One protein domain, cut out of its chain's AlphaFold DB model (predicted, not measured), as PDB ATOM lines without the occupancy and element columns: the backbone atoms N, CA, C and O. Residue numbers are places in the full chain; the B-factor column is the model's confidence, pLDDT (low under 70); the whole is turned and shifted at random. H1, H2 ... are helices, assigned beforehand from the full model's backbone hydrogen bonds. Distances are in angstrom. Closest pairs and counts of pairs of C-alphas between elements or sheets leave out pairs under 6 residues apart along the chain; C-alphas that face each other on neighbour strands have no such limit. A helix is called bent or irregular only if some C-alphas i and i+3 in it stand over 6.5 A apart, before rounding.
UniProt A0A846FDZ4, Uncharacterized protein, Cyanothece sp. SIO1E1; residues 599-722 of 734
ATOM      1  N   MET A 599      77.861  26.589  81.931       89.62
ATOM      2  CA  MET A 599      77.376  27.493  82.982       89.62
ATOM      3  C   MET A 599      75.914  27.904  82.766       89.62
ATOM      4  O   MET A 599      75.122  27.847  83.705       89.62
ATOM      5  N   ILE A 600      75.536  28.261  81.535       89.31
ATOM      6  CA  ILE A 600      74.152  28.600  81.179       89.31
ATOM      7  C   ILE A 600      73.241  27.391  81.382       89.31
ATOM      8  O   ILE A 600      72.182  27.543  81.976       89.31
ATOM      9  N   GLY A 601      73.656  26.191  80.969       92.00
ATOM     10  CA  GLY A 601      72.882  24.966  81.165       92.00
ATOM     11  C   GLY A 601      72.563  24.698  82.637       92.00
ATOM     12  O   GLY A 601      71.412  24.432  82.979       92.00
ATOM     13  N   PHE A 602      73.546  24.859  83.529       94.75
ATOM     14  CA  PHE A 602      73.328  24.755  84.976       94.75
ATOM     15  C   PHE A 602      72.406  25.855  85.515       94.75
ATOM     16  O   PHE A 602      71.498  25.565  86.295       94.75
ATOM     17  N   VAL A 603      72.600  27.106  85.088       92.88
ATOM     18  CA  VAL A 603      71.744  28.230  85.502       92.88
ATOM     19  C   VAL A 603      70.301  28.015  85.046       92.88
ATOM     20  O   VAL A 603      69.389  28.187  85.848       92.88
ATOM     21  N   VAL A 604      70.082  27.586  83.800       91.12
ATOM     22  CA  VAL A 604      68.755  27.277  83.249       91.12
ATOM     23  C   VAL A 604      68.121  26.113  84.004       91.12
ATOM     24  O   VAL A 604      66.957  26.217  84.385       91.12
ATOM     25  N   ALA A 605      68.867  25.043  84.291       92.94
ATOM     26  CA  ALA A 605      68.353  23.902  85.048       92.94
ATOM     27  C   ALA A 605      67.872  24.305  86.452       92.94
ATOM     28  O   ALA A 605      66.770  23.940  86.857       92.94
ATOM     29  N   ILE A 606      68.649  25.123  87.169       92.56
ATOM     30  CA  ILE A 606      68.270  25.616  88.501       92.56
ATOM     31  C   ILE A 606      67.105  26.608  88.395       92.56
ATOM     32  O   ILE A 606      66.108  26.471  89.101       92.56
ATOM     33  N   ALA A 607      67.180  27.589  87.492       89.12
ATOM     34  CA  ALA A 607      66.154  28.620  87.333       89.12
ATOM     35  C   ALA A 607      64.789  28.028  86.957       89.12
ATOM     36  O   ALA A 607      63.762  28.467  87.472       89.12
ATOM     37  N   THR A 608      64.778  26.993  86.118       87.44
ATOM     38  CA  THR A 608      63.556  26.285  85.707       87.44
ATOM     39  C   THR A 608      63.165  25.146  86.647       87.44
ATOM     40  O   THR A 608      62.135  24.515  86.427       87.44
ATOM     41  N   ASN A 609      63.948  24.872  87.699       92.44
ATOM     42  CA  ASN A 609      63.805  23.686  88.547       92.44
ATOM     43  C   ASN A 609      63.680  22.387  87.726       92.44
ATOM     44  O   ASN A 609      62.865  21.512  88.031       92.44
ATOM     45  N   ALA A 610      64.446  22.287  86.641       90.31
ATOM     46  CA  ALA A 610      64.529  21.076  85.847       90.31
ATOM     47  C   ALA A 610      65.396  20.076  86.611       90.31
ATOM     48  O   ALA A 610      66.617  20.187  86.639       90.31
ATOM     49  N   ASP A 611      64.747  19.143  87.299       93.62
ATOM     50  CA  ASP A 611      65.389  18.056  88.028       93.62
ATOM     51  C   ASP A 611      65.163  16.753  87.262       93.62
ATOM     52  O   ASP A 611      64.057  16.212  87.274       93.62
ATOM     53  N   THR A 612      66.209  16.225  86.620       93.25
ATOM     54  CA  THR A 612      66.114  15.021  85.777       93.25
ATOM     55  C   THR A 612      65.498  13.838  86.505       93.25
ATOM     56  O   THR A 612      64.699  13.103  85.929       93.25
ATOM     57  N   VAL A 613      65.877  13.631  87.765       90.75
ATOM     58  CA  VAL A 613      65.431  12.470  88.537       90.75
ATOM     59  C   VAL A 613      63.939  12.606  88.844       90.75
ATOM     60  O   VAL A 613      63.206  11.628  88.712       90.75
ATOM     61  N   HIS A 614      63.477  13.819  89.152       89.19
ATOM     62  CA  HIS A 614      62.056  14.101  89.348       89.19
ATOM     63  C   HIS A 614      61.264  13.993  88.035       89.19
ATOM     64  O   HIS A 614      60.223  13.343  87.998       89.19
ATOM     65  N   ILE A 615      61.781  14.568  86.943       89.62
ATOM     66  CA  ILE A 615      61.155  14.531  85.614       89.62
ATOM     67  C   ILE A 615      60.933  13.080  85.172       89.62
ATOM     68  O   ILE A 615      59.828  12.728  84.768       89.62
ATOM     69  N   VAL A 616      61.950  12.220  85.289       89.31
ATOM     70  CA  VAL A 616      61.846  10.800  84.913       89.31
ATOM     71  C   VAL A 616      60.834  10.066  85.786       89.31
ATOM     72  O   VAL A 616      60.006   9.327  85.260       89.31
ATOM     73  N   GLN A 617      60.875  10.269  87.105       85.12
ATOM     74  CA  GLN A 617      59.921   9.632  88.016       85.12
ATOM     75  C   GLN A 617      58.489  10.046  87.696       85.12
ATOM     76  O   GLN A 617      57.600   9.200  87.661       85.12
ATOM     77  N   ARG A 618      58.276  11.326  87.394       83.44
ATOM     78  CA  ARG A 618      56.959  11.844  87.058       83.44
ATOM     79  C   ARG A 618      56.446  11.308  85.725       83.44
ATOM     80  O   ARG A 618      55.362  10.740  85.689       83.44
ATOM     81  N   LEU A 619      57.254  11.398  84.666       82.38
ATOM     82  CA  LEU A 619      56.904  10.846  83.354       82.38
ATOM     83  C   LEU A 619      56.639   9.335  83.430       82.38
ATOM     84  O   LEU A 619      55.751   8.829  82.750       82.38
ATOM     85  N   SER A 620      57.376   8.618  84.283       81.12
ATOM     86  CA  SER A 620      57.167   7.188  84.497       81.12
ATOM     87  C   SER A 620      55.865   6.875  85.232       81.12
ATOM     88  O   SER A 620      55.232   5.876  84.898       81.12
ATOM     89  N   VAL A 621      55.480   7.669  86.235       73.50
ATOM     90  CA  VAL A 621      54.243   7.456  87.006       73.50
ATOM     91  C   VAL A 621      53.020   7.830  86.176       73.50
ATOM     92  O   VAL A 621      52.075   7.049  86.129       73.50
ATOM     93  N   ASP A 622      53.064   8.956  85.461       69.94
ATOM     94  CA  ASP A 622      51.945   9.423  84.636       69.94
ATOM     95  C   ASP A 622      51.682   8.460  83.462       69.94
ATOM     96  O   ASP A 622      50.532   8.131  83.174       69.94
ATOM     97  N   GLN A 623      52.732   7.925  82.820       67.44
ATOM     98  CA  GLN A 623      52.577   6.951  81.733       67.44
ATOM     99  C   GLN A 623      52.187   5.555  82.243       67.44
ATOM    100  O   GLN A 623      51.409   4.862  81.589       67.44
ATOM    101  N   ALA A 624      52.663   5.152  83.429       61.47
ATOM    102  CA  ALA A 624      52.196   3.929  84.078       61.47
ATOM    103  C   ALA A 624      50.702   4.029  84.419       61.47
ATOM    104  O   ALA A 624      49.948   3.120  84.080       61.47
ATOM    105  N   LEU A 625      50.261   5.152  84.989       59.78
ATOM    106  CA  LEU A 625      48.856   5.407  85.300       59.78
ATOM    107  C   LEU A 625      47.998   5.435  84.030       59.78
ATOM    108  O   LEU A 625      46.979   4.760  83.986       59.78
ATOM    109  N   ARG A 626      48.440   6.111  82.960       61.78
ATOM    110  CA  ARG A 626      47.749   6.094  81.655       61.78
ATOM    111  C   ARG A 626      47.671   4.699  81.041       61.78
ATOM    112  O   ARG A 626      46.646   4.357  80.464       61.78
ATOM    113  N   SER A 627      48.721   3.886  81.173       60.03
ATOM    114  CA  SER A 627      48.708   2.505  80.679       60.03
ATOM    115  C   SER A 627      47.760   1.615  81.481       60.03
ATOM    116  O   SER A 627      47.021   0.846  80.881       60.03
ATOM    117  N   VAL A 628      47.716   1.776  82.810       59.94
ATOM    118  CA  VAL A 628      46.776   1.061  83.680       59.94
ATOM    119  C   VAL A 628      45.355   1.535  83.416       59.94
ATOM    120  O   VAL A 628      44.500   0.694  83.256       59.94
ATOM    121  N   ILE A 629      45.090   2.834  83.263       61.84
ATOM    122  CA  ILE A 629      43.755   3.342  82.908       61.84
ATOM    123  C   ILE A 629      43.343   2.847  81.521       61.84
ATOM    124  O   ILE A 629      42.222   2.390  81.362       61.84
ATOM    125  N   SER A 630      44.230   2.871  80.522       63.44
ATOM    126  CA  SER A 630      43.930   2.354  79.179       63.44
ATOM    127  C   SER A 630      43.678   0.844  79.174       63.44
ATOM    128  O   SER A 630      42.891   0.375  78.356       63.44
ATOM    129  N   GLN A 631      44.343   0.093  80.053       57.59
ATOM    130  CA  GLN A 631      44.200  -1.358  80.176       57.59
ATOM    131  C   GLN A 631      42.982  -1.729  81.034       57.59
ATOM    132  O   GLN A 631      42.162  -2.532  80.619       57.59
ATOM    133  N   SER A 632      42.765  -1.039  82.150       55.34
ATOM    134  CA  SER A 632      41.545  -1.120  82.949       55.34
ATOM    135  C   SER A 632      40.326  -0.627  82.178       55.34
ATOM    136  O   SER A 632      39.255  -1.150  82.404       55.34
ATOM    137  N   SER A 633      40.451   0.299  81.224       54.34
ATOM    138  CA  SER A 633      39.350   0.667  80.316       54.34
ATOM    139  C   SER A 633      39.015  -0.456  79.329       54.34
ATOM    140  O   SER A 633      37.861  -0.583  78.931       54.34
ATOM    141  N   GLN A 634      39.993  -1.291  78.950       58.06
ATOM    142  CA  GLN A 634      39.739  -2.523  78.190       58.06
ATOM    143  C   GLN A 634      39.062  -3.582  79.074       58.06
ATOM    144  O   GLN A 634      38.108  -4.205  78.625       58.06
ATOM    145  N   ASP A 635      39.466  -3.705  80.341       54.12
ATOM    146  CA  ASP A 635      38.841  -4.624  81.304       54.12
ATOM    147  C   ASP A 635      37.430  -4.154  81.749       54.12
ATOM    148  O   ASP A 635      36.533  -4.966  81.968       54.12
ATOM    149  N   ILE A 636      37.187  -2.838  81.835       55.78
ATOM    150  CA  ILE A 636      35.880  -2.211  82.131       55.78
ATOM    151  C   ILE A 636      34.921  -2.358  80.941       55.78
ATOM    152  O   ILE A 636      33.716  -2.498  81.134       55.78
ATOM    153  N   ALA A 637      35.428  -2.410  79.704       53.22
ATOM    154  CA  ALA A 637      34.601  -2.770  78.551       53.22
ATOM    155  C   ALA A 637      34.084  -4.226  78.631       53.22
ATOM    156  O   ALA A 637      33.067  -4.545  78.015       53.22
ATOM    157  N   GLU A 638      34.743  -5.093  79.412       54.69
ATOM    158  CA  GLU A 638      34.338  -6.485  79.650       54.69
ATOM    159  C   GLU A 638      33.499  -6.675  80.931       54.69
ATOM    160  O   GLU A 638      32.743  -7.645  81.034       54.69
ATOM    161  N   GLN A 639      33.565  -5.750  81.895       55.62
ATOM    162  CA  GLN A 639      32.763  -5.771  83.123       55.62
ATOM    163  C   GLN A 639      32.005  -4.455  83.285       55.62
ATOM    164  O   GLN A 639      32.590  -3.439  83.629       55.62
ATOM    165  N   ASN A 640      30.691  -4.524  83.055       52.53
ATOM    166  CA  ASN A 640      29.690  -3.450  83.009       52.53
ATOM    167  C   ASN A 640      29.669  -2.542  84.271       52.53
ATOM    168  O   ASN A 640      28.746  -2.603  85.086       52.53
ATOM    169  N   ILE A 641      30.708  -1.728  84.456       54.72
ATOM    170  CA  ILE A 641      30.851  -0.701  85.495       54.72
ATOM    171  C   ILE A 641      30.483   0.654  84.874       54.72
ATOM    172  O   ILE A 641      30.770   0.908  83.704       54.72
ATOM    173  N   ASN A 642      29.816   1.508  85.655       56.31
ATOM    174  CA  ASN A 642      29.271   2.794  85.215       56.31
ATOM    175  C   ASN A 642      30.346   3.691  84.572       56.31
ATOM    176  O   ASN A 642      31.317   4.086  85.213       56.31
ATOM    177  N   LEU A 643      30.132   4.017  83.296       50.88
ATOM    178  CA  LEU A 643      31.030   4.793  82.438       50.88
ATOM    179  C   LEU A 643      31.174   6.261  82.895       50.88
ATOM    180  O   LEU A 643      32.191   6.884  82.619       50.88
ATOM    181  N   GLU A 644      30.182   6.789  83.614       54.56
ATOM    182  CA  GLU A 644      30.125   8.179  84.096       54.56
ATOM    183  C   GLU A 644      31.138   8.443  85.231       54.56
ATOM    184  O   GLU A 644      31.916   9.386  85.145       54.56
ATOM    185  N   ASP A 645      31.253   7.533  86.209       54.97
ATOM    186  CA  ASP A 645      32.213   7.656  87.324       54.97
ATOM    187  C   ASP A 645      33.680   7.505  86.863       54.97
ATOM    188  O   ASP A 645      34.605   8.067  87.454       54.97
ATOM    189  N   ALA A 646      33.911   6.727  85.798       53.66
ATOM    190  CA  ALA A 646      35.236   6.537  85.210       53.66
ATOM    191  C   ALA A 646      35.668   7.729  84.340       53.66
ATOM    192  O   ALA A 646      36.861   8.028  84.277       53.66
ATOM    193  N   LEU A 647      34.721   8.406  83.682       50.69
ATOM    194  CA  LEU A 647      34.985   9.598  82.876       50.69
ATOM    195  C   LEU A 647      35.264  10.822  83.757       50.69
ATOM    196  O   LEU A 647      36.247  11.508  83.495       50.69
ATOM    197  N   ASP A 648      34.527  11.017  84.855       53.97
ATOM    198  CA  ASP A 648      34.788  12.114  85.802       53.97
ATOM    199  C   ASP A 648      36.165  11.979  86.485       53.97
ATOM    200  O   ASP A 648      36.913  12.951  86.594       53.97
ATOM    201  N   ALA A 649      36.569  10.761  86.866       54.12
ATOM    202  CA  ALA A 649      37.893  10.505  87.446       54.12
ATOM    203  C   ALA A 649      39.048  10.680  86.437       54.12
ATOM    204  O   ALA A 649      40.185  10.963  86.828       54.12
ATOM    205  N   VAL A 650      38.777  10.490  85.142       54.09
ATOM    206  CA  VAL A 650      39.750  10.689  84.058       54.09
ATOM    207  C   VAL A 650      39.845  12.164  83.664       54.09
ATOM    208  O   VAL A 650      40.965  12.647  83.484       54.09
ATOM    209  N   ASP A 651      38.726  12.890  83.597       47.59
ATOM    210  CA  ASP A 651      38.696  14.328  83.307       47.59
ATOM    211  C   ASP A 651      39.296  15.153  84.464       47.59
ATOM    212  O   ASP A 651      40.128  16.031  84.220       47.59
ATOM    213  N   GLU A 652      39.034  14.790  85.727       50.97
ATOM    214  CA  GLU A 652      39.661  15.421  86.903       50.97
ATOM    215  C   GLU A 652      41.188  15.182  86.950       50.97
ATOM    216  O   GLU A 652      41.967  16.067  87.323       50.97
ATOM    217  N   ALA A 653      41.649  14.005  86.506       50.69
ATOM    218  CA  ALA A 653      43.074  13.689  86.386       50.69
ATOM    219  C   ALA A 653      43.749  14.363  85.173       50.69
ATOM    220  O   ALA A 653      44.971  14.549  85.180       50.69
ATOM    221  N   ALA A 654      42.986  14.722  84.136       48.31
ATOM    222  CA  ALA A 654      43.482  15.345  82.910       48.31
ATOM    223  C   ALA A 654      43.546  16.882  82.991       48.31
ATOM    224  O   ALA A 654      44.483  17.467  82.440       48.31
ATOM    225  N   GLU A 655      42.618  17.538  83.699       46.75
ATOM    226  CA  GLU A 655      42.521  19.008  83.742       46.75
ATOM    227  C   GLU A 655      43.629  19.704  84.555       46.75
ATOM    228  O   GLU A 655      43.904  20.882  84.331       46.75
ATOM    229  N   ASN A 656      44.339  19.003  85.449       53.06
ATOM    230  CA  ASN A 656      45.388  19.594  86.291       53.06
ATOM    231  C   ASN A 656      46.658  18.735  86.359       53.06
ATOM    232  O   ASN A 656      47.092  18.334  87.441       53.06
ATOM    233  N   ILE A 657      47.312  18.480  85.221       61.19
ATOM    234  CA  ILE A 657      48.666  17.901  85.211       61.19
ATOM    235  C   ILE A 657      49.692  19.049  85.152       61.19
ATOM    236  O   ILE A 657      50.020  19.515  84.058       61.19
ATOM    237  N   PRO A 658      50.239  19.536  86.292       65.56
ATOM    238  CA  PRO A 658      51.304  20.534  86.262       65.56
ATOM    239  C   PRO A 658      52.490  20.024  85.434       65.56
ATOM    240  O   PRO A 658      52.744  18.826  85.393       65.56
ATOM    241  N   LEU A 659      53.269  20.890  84.798       72.94
ATOM    242  CA  LEU A 659      54.448  20.425  84.062       72.94
ATOM    243  C   LEU A 659      55.491  19.793  85.018       72.94
ATOM    244  O   LEU A 659      55.656  20.294  86.136       72.94
ATOM    245  N   PRO A 660      56.239  18.745  84.596       79.25
ATOM    246  CA  PRO A 660      57.319  18.096  85.371       79.25
ATOM    247  C   PRO A 660      58.493  19.020  85.742       79.25
ATOM    248  O   PRO A 660      59.429  18.589  86.410       79.25
ATOM    249  N   VAL A 661      58.449  20.273  85.297       83.88
ATOM    250  CA  VAL A 661      59.456  21.315  85.492       83.88
ATOM    251  C   VAL A 661      58.816  22.532  86.162       83.88
ATOM    252  O   VAL A 661      57.614  22.760  86.040       83.88
ATOM    253  N   GLY A 662      59.611  23.330  86.870       85.00
ATOM    254  CA  GLY A 662      59.170  24.582  87.485       85.00
ATOM    255  C   GLY A 662      59.100  24.549  89.010       85.00
ATOM    256  O   GLY A 662      59.057  23.495  89.651       85.00
ATOM    257  N   TRP A 663      59.074  25.742  89.601       85.56
ATOM    258  CA  TRP A 663      59.074  25.969  91.053       85.56
ATOM    259  C   TRP A 663      57.679  25.932  91.700       85.56
ATOM    260  O   TRP A 663      57.509  26.374  92.838       85.56
ATOM    261  N   GLY A 664      56.676  25.399  90.996       84.12
ATOM    262  CA  GLY A 664      55.319  25.246  91.517       84.12
ATOM    263  C   GLY A 664      55.283  24.432  92.814       84.12
ATOM    264  O   GLY A 664      56.129  23.569  93.059       84.12
ATOM    265  N   GLU A 665      54.299  24.710  93.668       81.12
ATOM    266  CA  GLU A 665      54.152  24.053  94.972       81.12
ATOM    267  C   GLU A 665      54.038  22.524  94.856       81.12
ATOM    268  O   GLU A 665      54.676  21.793  95.619       81.12
ATOM    269  N   PHE A 666      53.342  22.042  93.824       81.50
ATOM    270  CA  PHE A 666      53.241  20.619  93.509       81.50
ATOM    271  C   PHE A 666      54.616  19.961  93.289       81.50
ATOM    272  O   PHE A 666      54.955  18.996  93.972       81.50
ATOM    273  N   ASN A 667      55.449  20.516  92.403       83.75
ATOM    274  CA  ASN A 667      56.773  19.961  92.100       83.75
ATOM    275  C   ASN A 667      57.687  20.011  93.330       83.75
ATOM    276  O   ASN A 667      58.315  19.013  93.683       83.75
ATOM    277  N   ARG A 668      57.702  21.147  94.042       85.00
ATOM    278  CA  ARG A 668      58.539  21.324  95.238       85.00
ATOM    279  C   ARG A 668      58.175  20.350  96.354       85.00
ATOM    280  O   ARG A 668      59.074  19.826  97.010       85.00
ATOM    281  N   SER A 669      56.885  20.098  96.577       84.44
ATOM    282  CA  SER A 669      56.435  19.156  97.609       84.44
ATOM    283  C   SER A 669      56.863  17.720  97.293       84.44
ATOM    284  O   SER A 669      57.401  17.039  98.169       84.44
ATOM    285  N   LYS A 670      56.729  17.278  96.033       84.50
ATOM    286  CA  LYS A 670      57.168  15.950  95.577       84.50
ATOM    287  C   LYS A 670      58.686  15.791  95.647       84.50
ATOM    288  O   LYS A 670      59.163  14.849  96.275       84.50
ATOM    289  N   GLN A 671      59.441  16.756  95.125       87.69
ATOM    290  CA  GLN A 671      60.905  16.766  95.216       87.69
ATOM    291  C   GLN A 671      61.388  16.756  96.675       87.69
ATOM    292  O   GLN A 671      62.329  16.038  97.012       87.69
ATOM    293  N   ARG A 672      60.723  17.499  97.573       86.38
ATOM    294  CA  ARG A 672      61.053  17.512  99.007       86.38
ATOM    295  C   ARG A 672      60.742  16.181  99.676       86.38
ATOM    296  O   ARG A 672      61.536  15.722 100.496       86.38
ATOM    297  N   ALA A 673      59.624  15.545  99.328       85.25
ATOM    298  CA  ALA A 673      59.291  14.210  99.814       85.25
ATOM    299  C   ALA A 673      60.344  13.179  99.367       85.25
ATOM    300  O   ALA A 673      60.801  12.376 100.178       85.25
ATOM    301  N   GLU A 674      60.793  13.240  98.111       84.00
ATOM    302  CA  GLU A 674      61.878  12.397  97.593       84.00
ATOM    303  C   GLU A 674      63.214  12.661  98.303       84.00
ATOM    304  O   GLU A 674      63.872  11.719  98.747       84.00
ATOM    305  N   ALA A 675      63.594  13.928  98.478       85.69
ATOM    306  CA  ALA A 675      64.813  14.310  99.189       85.69
ATOM    307  C   ALA A 675      64.779  13.886 100.667       85.69
ATOM    308  O   ALA A 675      65.803  13.495 101.225       85.69
ATOM    309  N   THR A 676      63.600  13.877 101.293       84.81
ATOM    310  CA  THR A 676      63.427  13.393 102.672       84.81
ATOM    311  C   THR A 676      63.694  11.886 102.774       84.81
ATOM    312  O   THR A 676      64.336  11.460 103.728       84.81
ATOM    313  N   LYS A 677      63.323  11.079 101.764       84.69
ATOM    314  CA  LYS A 677      63.675   9.638 101.708       84.69
ATOM    315  C   LYS A 677      65.185   9.397 101.604       84.69
ATOM    316  O   LYS A 677      65.698   8.386 102.075       84.69
ATOM    317  N   TRP A 678      65.910  10.309 100.967       82.56
ATOM    318  CA  TRP A 678      67.373  10.251 100.917       82.56
ATOM    319  C   TRP A 678      67.987  10.714 102.239       82.56
ATOM    320  O   TRP A 678      68.974  10.145 102.709       82.56
ATOM    321  N   ALA A 679      67.353  11.692 102.888       84.88
ATOM    322  CA  ALA A 679      67.763  12.190 104.192       84.88
ATOM    323  C   ALA A 679      67.634  11.144 105.309       84.88
ATOM    324  O   ALA A 679      68.458  11.136 106.219       84.88
ATOM    325  N   THR A 680      66.675  10.216 105.230       82.25
ATOM    326  CA  THR A 680      66.570   9.124 106.218       82.25
ATOM    327  C   THR A 680      67.771   8.176 106.195       82.25
ATOM    328  O   THR A 680      68.052   7.546 107.206       82.25
ATOM    329  N   HIS A 681      68.490   8.082 105.070       78.19
ATOM    330  CA  HIS A 681      69.646   7.193 104.913       78.19
ATOM    331  C   HIS A 681      70.993   7.915 105.089       78.19
ATOM    332  O   HIS A 681      71.949   7.314 105.565       78.19
ATOM    333  N   MET A 682      71.085   9.193 104.701       79.62
ATOM    334  CA  MET A 682      72.346   9.957 104.648       79.62
ATOM    335  C   MET A 682      72.272  11.339 105.332       79.62
ATOM    336  O   MET A 682      73.127  12.198 105.113       79.62
ATOM    337  N   GLY A 683      71.243  11.595 106.145       83.75
ATOM    338  CA  GLY A 683      71.043  12.866 106.849       83.75
ATOM    339  C   GLY A 683      70.904  14.072 105.909       83.75
ATOM    340  O   GLY A 683      70.476  13.954 104.761       83.75
ATOM    341  N   ASN A 684      71.313  15.258 106.369       82.62
ATOM    342  CA  ASN A 684      71.235  16.500 105.579       82.62
ATOM    343  C   ASN A 684      72.033  16.433 104.260       82.62
ATOM    344  O   ASN A 684      71.669  17.092 103.286       82.62
ATOM    345  N   ILE A 685      73.085  15.608 104.212       81.88
ATOM    346  CA  ILE A 685      73.880  15.369 103.000       81.88
ATOM    347  C   ILE A 685      73.033  14.642 101.951       81.88
ATOM    348  O   ILE A 685      73.050  15.029 100.785       81.88
ATOM    349  N   GLY A 686      72.242  13.645 102.362       81.75
ATOM    350  CA  GLY A 686      71.286  12.950 101.494       81.75
ATOM    351  C   GLY A 686      70.200  13.869 100.932       81.75
ATOM    352  O   GLY A 686      69.824  13.752  99.768       81.75
ATOM    353  N   PHE A 687      69.733  14.822 101.742       84.00
ATOM    354  CA  PHE A 687      68.751  15.812 101.301       84.00
ATOM    355  C   PHE A 687      69.311  16.707 100.186       84.00
ATOM    356  O   PHE A 687      68.700  16.835  99.127       84.00
ATOM    357  N   ALA A 688      70.492  17.299 100.394       85.69
ATOM    358  CA  ALA A 688      71.113  18.195  99.419       85.69
ATOM    359  C   ALA A 688      71.605  17.461  98.158       85.69
ATOM    360  O   ALA A 688      71.476  17.985  97.050       85.69
ATOM    361  N   SER A 689      72.130  16.239  98.302       85.50
ATOM    362  CA  SER A 689      72.675  15.467  97.179       85.50
ATOM    363  C   SER A 689      71.609  15.058  96.162       85.50
ATOM    364  O   SER A 689      71.897  15.044  94.968       85.50
ATOM    365  N   ARG A 690      70.363  14.811  96.592       89.38
ATOM    366  CA  ARG A 690      69.243  14.509  95.687       89.38
ATOM    367  C   ARG A 690      68.946  15.670  94.735       89.38
ATOM    368  O   ARG A 690      68.816  15.434  93.533       89.38
ATOM    369  N   TYR A 691      68.861  16.899  95.251       85.56
ATOM    370  CA  TYR A 691      68.650  18.098  94.428       85.56
ATOM    371  C   TYR A 691      69.855  18.374  93.529       85.56
ATOM    372  O   TYR A 691      69.699  18.594  92.329       85.56
ATOM    373  N   ALA A 692      71.062  18.291  94.098       88.31
ATOM    374  CA  ALA A 692      72.297  18.513  93.359       88.31
ATOM    375  C   ALA A 692      72.450  17.528  92.192       88.31
ATOM    376  O   ALA A 692      72.806  17.946  91.098       88.31
ATOM    377  N   LEU A 693      72.128  16.244  92.387       93.19
ATOM    378  CA  LEU A 693      72.190  15.228  91.335       93.19
ATOM    379  C   LEU A 693      71.188  15.512  90.209       93.19
ATOM    380  O   LEU A 693      71.543  15.426  89.035       93.19
ATOM    381  N   GLY A 694      69.954  15.876  90.563       91.75
ATOM    382  CA  GLY A 694      68.902  16.219  89.608       91.75
ATOM    383  C   GLY A 694      69.279  17.391  88.707       91.75
ATOM    384  O   GLY A 694      69.259  17.267  87.482       91.75
ATOM    385  N   TRP A 695      69.691  18.505  89.316       94.44
ATOM    386  CA  TRP A 695      70.138  19.693  88.585       94.44
ATOM    387  C   TRP A 695      71.468  19.482  87.865       94.44
ATOM    388  O   TRP A 695      71.678  20.085  86.818       94.44
ATOM    389  N   LEU A 696      72.353  18.615  88.366       95.31
ATOM    390  CA  LEU A 696      73.597  18.275  87.677       95.31
ATOM    391  C   LEU A 696      73.329  17.526  86.377       95.31
ATOM    392  O   LEU A 696      73.872  17.891  85.337       95.31
ATOM    393  N   LEU A 697      72.459  16.519  86.419       95.44
ATOM    394  CA  LEU A 697      72.071  15.780  85.222       95.44
ATOM    395  C   LEU A 697      71.346  16.686  84.222       95.44
ATOM    396  O   LEU A 697      71.628  16.615  83.029       95.44
ATOM    397  N   SER A 698      70.455  17.559  84.697       94.81
ATOM    398  CA  SER A 698      69.745  18.511  83.838       94.81
ATOM    399  C   SER A 698      70.681  19.575  83.266       94.81
ATOM    400  O   SER A 698      70.600  19.874  82.082       94.81
ATOM    401  N   GLY A 699      71.620  20.098  84.056       94.94
ATOM    402  CA  GLY A 699      72.612  21.071  83.602       94.94
ATOM    403  C   GLY A 699      73.517  20.503  82.510       94.94
ATOM    404  O   GLY A 699      73.712  21.147  81.479       94.94
ATOM    405  N   ILE A 700      73.990  19.261  82.682       95.31
ATOM    406  CA  ILE A 700      74.741  18.545  81.643       95.31
ATOM    407  C   ILE A 700      73.862  18.349  80.404       95.31
ATOM    408  O   ILE A 700      74.285  18.730  79.316       95.31
ATOM    409  N   ALA A 701      72.643  17.827  80.563       94.88
ATOM    410  CA  ALA A 701      71.705  17.575  79.467       94.88
ATOM    411  C   ALA A 701      71.399  18.833  78.636       94.88
ATOM    412  O   ALA A 701      71.443  18.781  77.408       94.88
ATOM    413  N   VAL A 702      71.149  19.968  79.292       93.81
ATOM    414  CA  VAL A 702      70.904  21.259  78.633       93.81
ATOM    415  C   VAL A 702      72.170  21.778  77.941       93.81
ATOM    416  O   VAL A 702      72.105  22.271  76.818       93.81
ATOM    417  N   SER A 703      73.346  21.609  78.557       93.50
ATOM    418  CA  SER A 703      74.623  22.049  77.972       93.50
ATOM    419  C   SER A 703      75.037  21.296  76.700       93.50
ATOM    420  O   SER A 703      75.913  21.764  75.972       93.50
ATOM    421  N   MET A 704      74.420  20.141  76.408       92.25
ATOM    422  CA  MET A 704      74.654  19.397  75.161       92.25
ATOM    423  C   MET A 704      74.072  20.109  73.932       92.25
ATOM    424  O   MET A 704      74.500  19.826  72.812       92.25
ATOM    425  N   GLY A 705      73.143  21.049  74.134       88.62
ATOM    426  CA  GLY A 705      72.546  21.844  73.069       88.62
ATOM    427  C   GLY A 705      71.415  21.129  72.324       88.62
ATOM    428  O   GLY A 705      71.249  19.910  72.374       88.62
ATOM    429  N   ALA A 706      70.610  21.913  71.608       88.62
ATOM    430  CA  ALA A 706      69.413  21.419  70.927       88.62
ATOM    431  C   ALA A 706      69.717  20.428  69.790       88.62
ATOM    432  O   ALA A 706      68.949  19.494  69.567       88.62
ATOM    433  N   SER A 707      70.854  20.587  69.102       87.56
ATOM    434  CA  SER A 707      71.266  19.709  67.997       87.56
ATOM    435  C   SER A 707      71.474  18.258  68.440       87.56
ATOM    436  O   SER A 707      71.122  17.337  67.702       87.56
ATOM    437  N   PHE A 708      71.972  18.041  69.662       93.00
ATOM    438  CA  PHE A 708      72.098  16.709  70.248       93.00
ATOM    439  C   PHE A 708      70.725  16.041  70.426       93.00
ATOM    440  O   PHE A 708      70.516  14.919  69.960       93.00
ATOM    441  N   TRP A 709      69.776  16.744  71.052       91.88
ATOM    442  CA  TRP A 709      68.432  16.225  71.328       91.88
ATOM    443  C   TRP A 709      67.597  16.039  70.057       91.88
ATOM    444  O   TRP A 709      66.877  15.048  69.952       91.88
ATOM    445  N   TYR A 710      67.757  16.912  69.059       88.62
ATOM    446  CA  TYR A 710      67.148  16.747  67.736       88.62
ATOM    447  C   TYR A 710      67.662  15.483  67.034       88.62
ATOM    448  O   TYR A 710      66.877  14.681  66.525       88.62
ATOM    449  N   GLY A 711      68.979  15.249  67.074       90.00
ATOM    450  CA  GLY A 711      69.578  14.022  66.549       90.00
ATOM    451  C   GLY A 711      69.102  12.759  67.279       90.00
ATOM    452  O   GLY A 711      68.928  11.715  66.652       90.00
ATOM    453  N   LEU A 712      68.860  12.841  68.594       91.06
ATOM    454  CA  LEU A 712      68.310  11.731  69.379       91.06
ATOM    455  C   LEU A 712      66.840  11.451  69.026       91.06
ATOM    456  O   LEU A 712      66.458  10.289  68.897       91.06
ATOM    457  N   LEU A 713      66.041  12.505  68.821       88.50
ATOM    458  CA  LEU A 713      64.645  12.400  68.396       88.50
ATOM    459  C   LEU A 713      64.528  11.681  67.045       88.50
ATOM    460  O   LEU A 713      63.739  10.746  66.928       88.50
ATOM    461  N   GLY A 714      65.350  12.068  66.058       85.25
ATOM    462  CA  GLY A 714      65.368  11.434  64.734       85.25
ATOM    463  C   GLY A 714      65.606   9.923  64.813       85.25
ATOM    464  O   GLY A 714      64.799   9.142  64.317       85.25
ATOM    465  N   LYS A 715      66.631   9.504  65.569       88.31
ATOM    466  CA  LYS A 715      66.948   8.079  65.779       88.31
ATOM    467  C   LYS A 715      65.790   7.285  66.392       88.31
ATOM    468  O   LYS A 715      65.610   6.117  66.067       88.31
ATOM    469  N   ILE A 716      65.015   7.889  67.294       85.00
ATOM    470  CA  ILE A 716      63.875   7.224  67.942       85.00
ATOM    471  C   ILE A 716      62.672   7.102  67.003       85.00
ATOM    472  O   ILE A 716      61.996   6.070  67.004       85.00
ATOM    473  N   VAL A 717      62.404   8.131  66.197       79.19
ATOM    474  CA  VAL A 717      61.333   8.104  65.189       79.19
ATOM    475  C   VAL A 717      61.600   7.014  64.150       79.19
ATOM    476  O   VAL A 717      60.687   6.252  63.827       79.19
ATOM    477  N   ASP A 718      62.850   6.871  63.711       79.12
ATOM    478  CA  ASP A 718      63.259   5.818  62.777       79.12
ATOM    479  C   ASP A 718      62.984   4.422  63.350       79.12
ATOM    480  O   ASP A 718      62.353   3.595  62.693       79.12
ATOM    481  N   VAL A 719      63.347   4.174  64.615       77.44
ATOM    482  CA  VAL A 719      63.108   2.888  65.304       77.44
ATOM    483  C   VAL A 719      61.614   2.572  65.448       77.44
ATOM    484  O   VAL A 719      61.214   1.414  65.317       77.44
ATOM    485  N   ARG A 720      60.763   3.582  65.671       66.56
ATOM    486  CA  ARG A 720      59.303   3.399  65.774       66.56
ATOM    487  C   ARG A 720      58.660   3.031  64.429       66.56
ATOM    488  O   ARG A 720      57.658   2.315  64.412       66.56
ATOM    489  N   ASN A 721      59.234   3.478  63.313       66.06
ATOM    490  CA  ASN A 721      58.687   3.267  61.971       66.06
ATOM    491  C   ASN A 721      59.021   1.893  61.358       66.06
ATOM    492  O   ASN A 721      58.298   1.446  60.469       66.06
ATOM    493  N   VAL A 722      60.027   1.169  61.863       60.41
ATOM    494  CA  VAL A 722      60.370  -0.201  61.407       60.41
ATOM    495  C   VAL A 722      59.313  -1.250  61.825       60.41
ATOM    496  O   VAL A 722      59.285  -2.359  61.299       60.41
TER     497      VAL A 722
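What this domain is: This is residues 599 to 722 of the 734 residues of an uncharacterized protein of Cyanothece sp. SIO1E1 (UniProt A0A846FDZ4). H4b is the post of a loose frame: H1 crosses it, H2 runs away from it, H3 folds back near H2, H4a folds onto one end, and residues 710 to 722 stick out. The printed part has 124 residues, five named helices, H1 to H5, and no named strand. It is all helix and loose, radius of gyration of the C-alphas 18.7 A, spanning 55 by 42 by 25 A.

How they stand to each other: H1, residues 599 to 607, touches H4b, residues 684 to 703, closest C-alphas 602 and 699, 4.0 A. H2, residues 612 to 636, touches H4b about perpendicular, 86 degrees, with residues 612 to 614 alone. H3, residues 643 to 655, is near H2. H4, assigned as one helix by its hydrogen bonds, is bent: C-alphas 681 and 684 are 9.5 A apart. Arm H4a, residues 665 to 681, touches H4b. O i to N i+4 pairs within hydrogen-bond range: 12 of 13 in H4a, 15 of 16 in H4b, every pair elsewhere.

Where its parts are: H2 is 35.0 A long; C-alpha 599 stands at (77.376, 27.493, 82.982). H5, residues 706 to 721, ends at (58.687, 3.267, 61.971).

The domain as a whole: The printed part has no cut; pLDDT is under 70 in residues 622 to 658 and 720 to 722.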